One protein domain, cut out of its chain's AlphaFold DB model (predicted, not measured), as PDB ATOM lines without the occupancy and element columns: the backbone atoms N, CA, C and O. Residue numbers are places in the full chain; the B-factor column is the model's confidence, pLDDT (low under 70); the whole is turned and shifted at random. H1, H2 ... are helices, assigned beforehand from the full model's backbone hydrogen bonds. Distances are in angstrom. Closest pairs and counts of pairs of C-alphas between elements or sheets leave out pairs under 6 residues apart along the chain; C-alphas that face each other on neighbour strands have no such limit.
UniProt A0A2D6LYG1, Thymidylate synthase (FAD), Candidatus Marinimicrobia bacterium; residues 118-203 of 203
ATOM      1  N   ILE A 118     127.832 190.184 128.590       91.50
ATOM      2  CA  ILE A 118     128.592 189.277 127.718       91.50
ATOM      3  C   ILE A 118     129.352 190.078 126.660       91.50
ATOM      4  O   ILE A 118     130.548 189.858 126.484       91.50
ATOM      5  N   GLU A 119     128.688 191.031 126.004       90.69
ATOM      6  CA  GLU A 119     129.309 191.906 125.000       90.69
ATOM      7  C   GLU A 119     130.455 192.718 125.609       90.69
ATOM      8  O   GLU A 119     131.559 192.711 125.066       90.69
ATOM      9  N   GLN A 120     130.245 193.308 126.793       87.38
ATOM     10  CA  GLN A 120     131.297 194.018 127.530       87.38
ATOM     11  C   GLN A 120     132.502 193.114 127.811       87.38
ATOM     12  O   GLN A 120     133.640 193.520 127.591       87.38
ATOM     13  N   SER A 121     132.267 191.873 128.256       85.88
ATOM     14  CA  SER A 121     133.346 190.921 128.543       85.88
ATOM     15  C   SER A 121     134.110 190.474 127.296       85.88
ATOM     16  O   SER A 121     135.276 190.098 127.412       85.88
ATOM     17  N   LEU A 122     133.461 190.419 126.133       87.19
ATOM     18  CA  LEU A 122     134.118 190.037 124.884       87.19
ATOM     19  C   LEU A 122     134.965 191.182 124.339       87.19
ATOM     20  O   LEU A 122     136.088 190.929 123.903       87.19
ATOM     21  N   LEU A 123     134.450 192.411 124.401       84.00
ATOM     22  CA  LEU A 123     135.179 193.607 123.990       84.00
ATOM     23  C   LEU A 123     136.420 193.809 124.864       84.00
ATOM     24  O   LEU A 123     137.523 193.868 124.334       84.00
ATOM     25  N   SER A 124     136.278 193.795 126.193       80.38
ATOM     26  CA  SER A 124     137.407 194.038 127.101       80.38
ATOM     27  C   SER A 124     138.534 193.008 126.974       80.38
ATOM     28  O   SER A 124     139.701 193.375 126.982       80.38
ATOM     29  N   ARG A 125     138.210 191.719 126.802       79.81
ATOM     30  CA  ARG A 125     139.221 190.648 126.696       79.81
ATOM     31  C   ARG A 125     139.955 190.604 125.363       79.81
ATOM     32  O   ARG A 125     141.030 190.015 125.289       79.81
ATOM     33  N   ARG A 126     139.334 191.097 124.290       76.38
ATOM     34  CA  ARG A 126     139.869 190.960 122.929       76.38
ATOM     35  C   ARG A 126     140.562 192.210 122.416       76.38
ATOM     36  O   ARG A 126     141.135 192.127 121.335       76.38
ATOM     37  N   LEU A 127     140.518 193.324 123.143       85.00
ATOM     38  CA  LEU A 127     141.222 194.538 122.750       85.00
ATOM     39  C   LEU A 127     142.741 194.314 122.861       85.00
ATOM     40  O   LEU A 127     143.256 194.142 123.965       85.00
ATOM     41  N   PRO A 128     143.480 194.281 121.737       87.69
ATOM     42  CA  PRO A 128     144.931 194.185 121.764       87.69
ATOM     43  C   PRO A 128     145.520 195.458 122.368       87.69
ATOM     44  O   PRO A 128     145.052 196.554 122.062       87.69
ATOM     45  N   LYS A 129     146.609 195.324 123.134       86.62
ATOM     46  CA  LYS A 129     147.288 196.460 123.775       86.62
ATOM     47  C   LYS A 129     147.593 197.605 122.802       86.62
ATOM     48  O   LYS A 129     147.312 198.747 123.118       86.62
ATOM     49  N   ARG A 130     148.051 197.280 121.588       89.75
ATOM     50  CA  ARG A 130     148.309 198.268 120.529       89.75
ATOM     51  C   ARG A 130     147.095 199.156 120.235       89.75
ATOM     52  O   ARG A 130     147.254 200.357 120.130       89.75
ATOM     53  N   ILE A 131     145.897 198.576 120.143       90.25
ATOM     54  CA  ILE A 131     144.674 199.352 119.885       90.25
ATOM     55  C   ILE A 131     144.360 200.257 121.077       90.25
ATOM     56  O   ILE A 131     143.912 201.381 120.892       90.25
ATOM     57  N   ILE A 132     144.587 199.777 122.302       89.62
ATOM     58  CA  ILE A 132     144.378 200.591 123.502       89.62
ATOM     59  C   ILE A 132     145.354 201.771 123.515       89.62
ATOM     60  O   ILE A 132     144.922 202.895 123.744       89.62
ATOM     61  N   ASP A 133     146.633 201.530 123.227       91.00
ATOM     62  CA  ASP A 133     147.660 202.571 123.158       91.00
ATOM     63  C   ASP A 133     147.312 203.615 122.076       91.00
ATOM     64  O   ASP A 133     147.306 204.809 122.373       91.00
ATOM     65  N   ASP A 134     146.904 203.175 120.877       91.44
ATOM     66  CA  ASP A 134     146.462 204.054 119.781       91.44
ATOM     67  C   ASP A 134     145.260 204.933 120.212       91.44
ATOM     68  O   ASP A 134     145.260 206.150 120.018       91.44
ATOM     69  N   LEU A 135     144.254 204.351 120.881       92.62
ATOM     70  CA  LEU A 135     143.091 205.094 121.392       92.62
ATOM     71  C   LEU A 135     143.457 206.086 122.508       92.62
ATOM     72  O   LEU A 135     142.888 207.177 122.586       92.62
ATOM     73  N   LEU A 136     144.376 205.717 123.406       92.88
ATOM     74  CA  LEU A 136     144.854 206.605 124.470       92.88
ATOM     75  C   LEU A 136     145.600 207.810 123.891       92.88
ATOM     76  O   LEU A 136     145.505 208.913 124.446       92.88
ATOM     77  N   GLU A 137     146.323 207.595 122.797       93.06
ATOM     78  CA  GLU A 137     147.028 208.629 122.056       93.06
ATOM     79  C   GLU A 137     146.026 209.602 121.420       93.06
ATOM     80  O   GLU A 137     146.027 210.796 121.734       93.06
ATOM     81  N   ASP A 138     145.056 209.088 120.660       92.81
ATOM     82  CA  ASP A 138     143.991 209.892 120.049       92.81
ATOM     83  C   ASP A 138     143.201 210.716 121.078       92.81
ATOM     84  O   ASP A 138     142.995 211.917 120.891       92.81
ATOM     85  N   LEU A 139     142.841 210.130 122.225       93.50
ATOM     86  CA  LEU A 139     142.183 210.867 123.312       93.50
ATOM     87  C   LEU A 139     143.058 212.001 123.860       93.50
ATOM     88  O   LEU A 139     142.545 213.052 124.252       93.50
ATOM     89  N   SER A 140     144.379 211.821 123.897       93.94
ATOM     90  CA  SER A 140     145.309 212.860 124.352       93.94
ATOM     91  C   SER A 140     145.326 214.045 123.386       93.94
ATOM     92  O   SER A 140     145.305 215.197 123.838       93.94
ATOM     93  N   TYR A 141     145.263 213.782 122.077       94.25
ATOM     94  CA  TYR A 141     145.065 214.815 121.057       94.25
ATOM     95  C   TYR A 141     143.712 215.511 121.207       94.25
ATOM     96  O   TYR A 141     143.678 216.733 121.345       94.25
ATOM     97  N   GLN A 142     142.607 214.764 121.258       94.00
ATOM     98  CA  GLN A 142     141.250 215.328 121.312       94.00
ATOM     99  C   GLN A 142     141.004 216.172 122.573       94.00
ATOM    100  O   GLN A 142     140.435 217.270 122.506       94.00
ATOM    101  N   ILE A 143     141.486 215.721 123.740       93.31
ATOM    102  CA  ILE A 143     141.408 216.505 124.982       93.31
ATOM    103  C   ILE A 143     142.226 217.794 124.838       93.31
ATOM    104  O   ILE A 143     141.757 218.866 125.226       93.31
ATOM    105  N   THR A 144     143.427 217.718 124.262       93.00
ATOM    106  CA  THR A 144     144.285 218.892 124.038       93.00
ATOM    107  C   THR A 144     143.635 219.883 123.072       93.00
ATOM    108  O   THR A 144     143.554 221.070 123.395       93.00
ATOM    109  N   ALA A 145     143.097 219.407 121.947       93.00
ATOM    110  CA  ALA A 145     142.357 220.195 120.960       93.00
ATOM    111  C   ALA A 145     141.150 220.892 121.575       93.00
ATOM    112  O   ALA A 145     140.992 222.106 121.435       93.00
ATOM    113  N   THR A 146     140.348 220.171 122.353       92.19
ATOM    114  CA  THR A 146     139.173 220.756 123.007       92.19
ATOM    115  C   THR A 146     139.573 221.813 124.043       92.19
ATOM    116  O   THR A 146     139.003 222.905 124.090       92.19
ATOM    117  N   LEU A 147     140.592 221.539 124.863       92.12
ATOM    118  CA  LEU A 147     141.095 222.509 125.837       92.12
ATOM    119  C   LEU A 147     141.705 223.745 125.167       92.12
ATOM    120  O   LEU A 147     141.639 224.830 125.750       92.12
ATOM    121  N   HIS A 148     142.329 223.595 123.998       91.69
ATOM    122  CA  HIS A 148     142.857 224.701 123.201       91.69
ATOM    123  C   HIS A 148     141.732 225.519 122.556       91.69
ATOM    124  O   HIS A 148     141.756 226.740 122.644       91.69
ATOM    125  N   LYS A 149     140.694 224.872 122.013       89.69
ATOM    126  CA  LYS A 149     139.500 225.544 121.473       89.69
ATOM    127  C   LYS A 149     138.815 226.426 122.520       89.69
ATOM    128  O   LYS A 149     138.442 227.555 122.223       89.69
ATOM    129  N   ASN A 150     138.708 225.941 123.760       88.38
ATOM    130  CA  ASN A 150     138.112 226.702 124.864       88.38
ATOM    131  C   ASN A 150     139.026 227.820 125.395       88.38
ATOM    132  O   ASN A 150     138.544 228.848 125.866       88.38
ATOM    133  N   LYS A 151     140.346 227.611 125.365       91.00
ATOM    134  CA  LYS A 151     141.350 228.600 125.772       91.00
ATOM    135  C   LYS A 151     142.597 228.445 124.895       91.00
ATOM    136  O   LYS A 151     143.419 227.572 125.202       91.00
ATOM    137  N   PRO A 152     142.746 229.273 123.845       90.00
ATOM    138  CA  PRO A 152     143.889 229.196 122.943       90.00
ATOM    139  C   PRO A 152     145.213 229.385 123.690       90.00
ATOM    140  O   PRO A 152     145.295 230.144 124.658       90.00
ATOM    141  N   ARG A 153     146.242 228.657 123.253       86.88
ATOM    142  CA  ARG A 153     147.589 228.615 123.849       86.88
ATOM    143  C   ARG A 153     148.650 228.741 122.762       86.88
ATOM    144  O   ARG A 153     148.360 228.450 121.606       86.88
ATOM    145  N   GLN A 154     149.863 229.141 123.135       87.25
ATOM    146  CA  GLN A 154     151.001 229.147 122.211       87.25
ATOM    147  C   GLN A 154     151.510 227.723 121.936       87.25
ATOM    148  O   GLN A 154     151.207 226.792 122.685       87.25
ATOM    149  N   ASN A 155     152.265 227.545 120.848       79.00
ATOM    150  CA  ASN A 155     152.686 226.225 120.360       79.00
ATOM    151  C   ASN A 155     153.555 225.450 121.367       79.00
ATOM    152  O   ASN A 155     153.422 224.235 121.495       79.00
ATOM    153  N   ASP A 156     154.410 226.145 122.114       79.94
ATOM    154  CA  ASP A 156     155.262 225.566 123.156       79.94
ATOM    155  C   ASP A 156     154.449 225.087 124.374       79.94
ATOM    156  O   ASP A 156     154.702 224.020 124.937       79.94
ATOM    157  N   GLU A 157     153.421 225.841 124.761       87.81
ATOM    158  CA  GLU A 157     152.482 225.452 125.815       87.81
ATOM    159  C   GLU A 157     151.545 224.320 125.383       87.81
ATOM    160  O   GLU A 157     151.087 223.532 126.217       87.81
ATOM    161  N   LEU A 158     151.252 224.237 124.087       90.19
ATOM    162  CA  LEU A 158     150.343 223.256 123.519       90.19
ATOM    163  C   LEU A 158     150.922 221.839 123.577       90.19
ATOM    164  O   LEU A 158     150.252 220.935 124.079       90.19
ATOM    165  N   TYR A 159     152.180 221.657 123.164       92.06
ATOM    166  CA  TYR A 159     152.849 220.355 123.273       92.06
ATOM    167  C   TYR A 159     152.985 219.913 124.740       92.06
ATOM    168  O   TYR A 159     152.712 218.766 125.092       92.06
ATOM    169  N   ARG A 160     153.291 220.847 125.651       92.19
ATOM    170  CA  ARG A 160     153.317 220.561 127.098       92.19
ATOM    171  C   ARG A 160     151.954 220.138 127.640       92.19
ATOM    172  O   ARG A 160     151.883 219.282 128.524       92.19
ATOM    173  N   LEU A 161     150.872 220.738 127.147       92.25
ATOM    174  CA  LEU A 161     149.516 220.357 127.532       92.25
ATOM    175  C   LEU A 161     149.183 218.935 127.074       92.25
ATOM    176  O   LEU A 161     148.605 218.182 127.860       92.25
ATOM    177  N   TYR A 162     149.580 218.586 125.853       93.56
ATOM    178  CA  TYR A 162     149.441 217.251 125.281       93.56
ATOM    179  C   TYR A 162     150.185 216.190 126.100       93.56
ATOM    180  O   TYR A 162     149.565 215.231 126.568       93.56
ATOM    181  N   LEU A 163     151.460 216.428 126.428       92.94
ATOM    182  CA  LEU A 163     152.221 215.553 127.328       92.94
ATOM    183  C   LEU A 163     151.543 215.420 128.700       92.94
ATOM    184  O   LEU A 163     151.448 214.329 129.255       92.94
ATOM    185  N   LYS A 164     150.987 216.515 129.237       92.94
ATOM    186  CA  LYS A 164     150.228 216.492 130.499       92.94
ATOM    187  C   LYS A 164     148.930 215.689 130.398       92.94
ATOM    188  O   LYS A 164     148.461 215.182 131.415       92.94
ATOM    189  N   GLN A 165     148.324 215.596 129.213       92.19
ATOM    190  CA  GLN A 165     147.188 214.706 129.000       92.19
ATOM    191  C   GLN A 165     147.625 213.251 128.847       92.19
ATOM    192  O   GLN A 165     146.750 212.403 128.899       92.19
ATOM    193  N   GLY A 166     148.924 212.948 128.762       90.00
ATOM    194  CA  GLY A 166     149.478 211.597 128.672       90.00
ATOM    195  C   GLY A 166     149.701 211.121 127.240       90.00
ATOM    196  O   GLY A 166     149.605 209.920 127.012       90.00
ATOM    197  N   GLY A 167     149.917 212.052 126.308       90.88
ATOM    198  CA  GLY A 167     150.400 211.737 124.968       90.88
ATOM    199  C   GLY A 167     151.879 211.353 124.971       90.88
ATOM    200  O   GLY A 167     152.631 211.781 125.854       90.88
ATOM    201  N   SER A 168     152.272 210.524 124.012       92.06
ATOM    202  CA  SER A 168     153.595 209.899 123.946       92.06
ATOM    203  C   SER A 168     154.393 210.219 122.678       92.06
ATOM    204  O   SER A 168     155.583 209.902 122.623       92.06
ATOM    205  N   ASP A 169     153.783 210.898 121.702       91.50
ATOM    206  CA  ASP A 169     154.429 211.252 120.441       91.50
ATOM    207  C   ASP A 169     155.568 212.264 120.628       91.50
ATOM    208  O   ASP A 169     155.580 213.126 121.525       91.50
ATOM    209  N   SER A 170     156.541 212.179 119.718       93.00
ATOM    210  CA  SER A 170     157.600 213.175 119.618       93.00
ATOM    211  C   SER A 170     157.009 214.544 119.263       93.00
ATOM    212  O   SER A 170     155.947 214.640 118.652       93.00
ATOM    213  N   GLU A 171     157.697 215.633 119.615       90.75
ATOM    214  CA  GLU A 171     157.218 216.983 119.284       90.75
ATOM    215  C   GLU A 171     157.017 217.172 117.771       90.75
ATOM    216  O   GLU A 171     156.098 217.870 117.344       90.75
ATOM    217  N   THR A 172     157.850 216.522 116.957       91.12
ATOM    218  CA  THR A 172     157.744 216.548 115.496       91.12
ATOM    219  C   THR A 172     156.469 215.858 115.019       91.12
ATOM    220  O   THR A 172     155.720 216.444 114.240       91.12
ATOM    221  N   ASP A 173     156.197 214.650 115.515       90.50
ATOM    222  CA  ASP A 173     155.011 213.871 115.135       90.50
ATOM    223  C   ASP A 173     153.728 214.552 115.623       90.50
ATOM    224  O   ASP A 173     152.761 214.679 114.867       90.50
ATOM    225  N   PHE A 174     153.765 215.107 116.840       92.44
ATOM    226  CA  PHE A 174     152.689 215.926 117.385       92.44
ATOM    227  C   PHE A 174     152.341 217.094 116.474       92.44
ATOM    228  O   PHE A 174     151.171 217.294 116.155       92.44
ATOM    229  N   ARG A 175     153.340 217.865 116.030       90.44
ATOM    230  CA  ARG A 175     153.104 219.007 115.138       90.44
ATOM    231  C   ARG A 175     152.536 218.568 113.795       90.44
ATOM    232  O   ARG A 175     151.583 219.185 113.340       90.44
ATOM    233  N   LEU A 176     153.053 217.489 113.209       90.62
ATOM    234  CA  LEU A 176     152.541 216.954 111.943       90.62
ATOM    235  C   LEU A 176     151.058 216.570 112.046       90.62
ATOM    236  O   LEU A 176     150.260 216.965 111.197       90.62
ATOM    237  N   LYS A 177     150.677 215.842 113.102       88.62
ATOM    238  CA  LYS A 177     149.281 215.442 113.334       88.62
ATOM    239  C   LYS A 177     148.395 216.621 113.739       88.62
ATOM    240  O   LYS A 177     147.222 216.661 113.393       88.62
ATOM    241  N   TRP A 178     148.939 217.603 114.448       90.00
ATOM    242  CA  TRP A 178     148.200 218.809 114.812       90.00
ATOM    243  C   TRP A 178     147.908 219.704 113.603       90.00
ATOM    244  O   TRP A 178     146.809 220.238 113.469       90.00
ATOM    245  N   GLU A 179     148.883 219.856 112.709       88.69
ATOM    246  CA  GLU A 179     148.772 220.667 111.495       88.69
ATOM    247  C   GLU A 179     147.874 220.026 110.429       88.69
ATOM    248  O   GLU A 179     147.322 220.752 109.604       88.69
ATOM    249  N   SER A 180     147.665 218.701 110.462       87.69
ATOM    250  CA  SER A 180     146.717 218.037 109.554       87.69
ATOM    251  C   SER A 180     145.268 218.486 109.779       87.69
ATOM    252  O   SER A 180     144.452 218.408 108.862       87.69
ATOM    253  N   GLY A 181     144.942 218.980 110.981       78.94
ATOM    254  CA  GLY A 181     143.598 219.433 111.343       78.94
ATOM    255  C   GLY A 181     142.582 218.304 111.550       78.94
ATOM    256  O   GLY A 181     141.408 218.583 111.779       78.94
ATOM    257  N   GLU A 182     143.014 217.043 111.517       81.94
ATOM    258  CA  GLU A 182     142.167 215.850 111.671       81.94
ATOM    259  C   GLU A 182     141.957 215.478 113.151       81.94
ATOM    260  O   GLU A 182     142.077 214.317 113.542       81.94
ATOM    261  N   ILE A 183     141.696 216.467 114.013       87.44
ATOM    262  CA  ILE A 183     141.487 216.238 115.450       87.44
ATOM    263  C   ILE A 183     140.118 216.765 115.862       87.44
ATOM    264  O   ILE A 183     139.889 217.974 115.945       87.44
ATOM    265  N   ASP A 184     139.227 215.836 116.193       86.94
ATOM    266  CA  ASP A 184     137.895 216.160 116.684       86.94
ATOM    267  C   ASP A 184     137.926 216.738 118.108       86.94
ATOM    268  O   ASP A 184     138.751 216.385 118.955       86.94
ATOM    269  N   THR A 185     136.982 217.637 118.389       88.44
ATOM    270  CA  THR A 185     136.754 218.182 119.735       88.44
ATOM    271  C   THR A 185     135.472 217.622 120.325       88.44
ATOM    272  O   THR A 185     134.498 217.464 119.595       88.44
ATOM    273  N   GLY A 186     135.426 217.420 121.639       85.56
ATOM    274  CA  GLY A 186     134.252 216.852 122.308       85.56
ATOM    275  C   GLY A 186     134.190 217.177 123.797       85.56
ATOM    276  O   GLY A 186     134.814 218.124 124.269       85.56
ATOM    277  N   ASN A 187     133.453 216.388 124.573       86.38
ATOM    278  CA  ASN A 187     133.334 216.602 126.012       86.38
ATOM    279  C   ASN A 187     134.600 216.135 126.761       86.38
ATOM    280  O   ASN A 187     134.891 214.943 126.869       86.38
ATOM    281  N   VAL A 188     135.361 217.084 127.328       89.19
ATOM    282  CA  VAL A 188     136.616 216.798 128.060       89.19
ATOM    283  C   VAL A 188     136.413 215.827 129.218       89.19
ATOM    284  O   VAL A 188     137.304 215.025 129.507       89.19
ATOM    285  N   ARG A 189     135.279 215.912 129.915       86.81
ATOM    286  CA  ARG A 189     135.004 215.035 131.053       86.81
ATOM    287  C   ARG A 189     134.837 213.594 130.580       86.81
ATOM    288  O   ARG A 189     135.481 212.708 131.132       86.81
ATOM    289  N   GLU A 190     134.041 213.380 129.543       87.06
ATOM    290  CA  GLU A 190     133.765 212.049 128.994       87.06
ATOM    291  C   GLU A 190     135.013 211.402 128.404       87.06
ATOM    292  O   GLU A 190     135.308 210.250 128.709       87.06
ATOM    293  N   MET A 191     135.805 212.164 127.646       91.75
ATOM    294  CA  MET A 191     137.075 211.676 127.106       91.75
ATOM    295  C   MET A 191     138.036 211.240 128.218       91.75
ATOM    296  O   MET A 191     138.708 210.219 128.092       91.75
ATOM    297  N   ARG A 192     138.081 211.968 129.344       91.75
ATOM    298  CA  ARG A 192     138.888 211.577 130.514       91.75
ATOM    299  C   ARG A 192     138.348 210.334 131.211       91.75
ATOM    300  O   ARG A 192     139.137 209.472 131.591       91.75
ATOM    301  N   GLU A 193     137.031 210.230 131.374       90.00
ATOM    302  CA  GLU A 193     136.398 209.035 131.938       90.00
ATOM    303  C   GLU A 193     136.666 207.805 131.055       90.00
ATOM    304  O   GLU A 193     137.001 206.738 131.570       90.00
ATOM    305  N   PHE A 194     136.593 207.948 129.729       91.00
ATOM    306  CA  PHE A 194     136.927 206.876 128.795       91.00
ATOM    307  C   PHE A 194     138.417 206.524 128.828       91.00
ATOM    308  O   PHE A 194     138.757 205.343 128.902       91.00
ATOM    309  N   LYS A 195     139.301 207.528 128.890       91.38
ATOM    310  CA  LYS A 195     140.745 207.320 129.054       91.38
ATOM    311  C   LYS A 195     141.058 206.473 130.292       91.38
ATOM    312  O   LYS A 195     141.803 205.505 130.187       91.38
ATOM    313  N   SER A 196     140.448 206.792 131.438       91.06
ATOM    314  CA  SER A 196     140.619 206.021 132.679       91.06
ATOM    315  C   SER A 196     140.191 204.560 132.508       91.06
ATOM    316  O   SER A 196     140.926 203.656 132.894       91.06
ATOM    317  N   LYS A 197     139.037 204.314 131.870       89.56
ATOM    318  CA  LYS A 197     138.538 202.952 131.605       89.56
ATOM    319  C   LYS A 197     139.482 202.156 130.699       89.56
ATOM    320  O   LYS A 197     139.686 200.971 130.927       89.56
ATOM    321  N   LEU A 198     140.064 202.789 129.680       89.38
ATOM    322  CA  LEU A 198     141.044 202.145 128.798       89.38
ATOM    323  C   LEU A 198     142.346 201.801 129.532       89.38
ATOM    324  O   LEU A 198     142.896 200.724 129.321       89.38
ATOM    325  N   GLN A 199     142.819 202.677 130.422       87.44
ATOM    326  CA  GLN A 199     144.019 202.426 131.226       87.44
ATOM    327  C   GLN A 199     143.838 201.245 132.186       87.44
ATOM    328  O   GLN A 199     144.750 200.436 132.325       87.44
ATOM    329  N   GLU A 200     142.656 201.101 132.792       86.25
ATOM    330  CA  GLU A 200     142.310 199.936 133.619       86.25
ATOM    331  C   GLU A 200     142.288 198.624 132.823       86.25
ATOM    332  O   GLU A 200     142.576 197.570 133.378       86.25
ATOM    333  N   LEU A 201     141.965 198.672 131.526       81.00
ATOM    334  CA  LEU A 201     141.980 197.498 130.645       81.00
ATOM    335  C   LEU A 201     143.388 197.112 130.164       81.00
ATOM    336  O   LEU A 201     143.585 195.979 129.727       81.00
ATOM    337  N   ALA A 202     144.343 198.046 130.201       73.19
ATOM    338  CA  ALA A 202     145.723 197.826 129.771       73.19
ATOM    339  C   ALA A 202     146.655 197.326 130.891       73.19
ATOM    340  O   ALA A 202     147.759 196.862 130.580       73.19
ATOM    341  N   GLY A 203     146.245 197.467 132.159       63.19
ATOM    342  CA  GLY A 203     146.971 197.016 133.355       63.19
ATOM    343  C   GLY A 203     146.662 195.574 133.730       63.19
ATOM    344  O   GLY A 203     147.622 194.871 134.119       63.19
TER     345      GLY A 203
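What this domain is: This is residues 118 to 203 of the 203 residues of the protein "Thymidylate synthase (FAD)" of Candidatus Marinimicrobia bacterium (UniProt A0A2D6LYG1). One long helix, H2, is the spine of this domain: H5 runs back beside it, and H3 packs slantwise on residues 140 to 148 of H2, with H4 near H3. H1 makes an arm beyond the start of H2, where its residues 118 to 123 stick out, and the link from H4 to H5 crosses H2. The 86 printed residues hold five named helices, H1 to H5 in chain order, and no named strand; the class is all helix. The whole is compact, with a radius of gyration of the C-alphas of 13.8 A, yet elongated, spanning 45 by 24 by 21 A.

How they stand to each other: H2, residues 129 to 150, touches H5, residues 188 to 202, at a shallow tilt of 16 degrees, opposite ways; the closest C-alphas, of Ile 143 and Val 188, are 5.7 A apart. With residues 140 to 148 alone, H2 touches H3, residues 155 to 165, at a steep tilt of 48 degrees, opposite ways; the closest C-alphas, of Ser 140 and Gln 165, are 5.3 A apart. H4, residues 171 to 179, is close to H3 but not clearly touching, about perpendicular at 78 degrees, with the C-alphas of Tyr 159 and Glu 171 closest at 6.8 A. H2 and H4 are only just apart, their closest C-alphas at 8.0 A. H1, residues 118 to 126, is close to H5 but not clearly touching, with the C-alphas of Ser 124 and Leu 201 closest at 6.7 A. Every O i to N i+4 pair is within hydrogen-bond range in H1, H2, H4 and H5, and 6 of 7 are in H3.

Where its parts are: H2 is 31.6 A long, from C-alpha 129 at (147.288, 196.460, 123.775) to C-alpha 150 at (138.112, 226.702, 124.864). H5 measures 21.1 A and ends with C-alpha 202 at (145.723, 197.826, 129.771). H3 measures 15.4 A, H1 12.4 A and H4 12.1 A.

The domain as a whole: The C-alphas farthest apart, of Ile 118 and Gln 154, are 46.1 A apart. The printed part has no cut; the link from H4 to H5 is short, and the other three are tight. The mean pLDDT of the printed part is 88.7, and residue 203, the chain's last, is under 70.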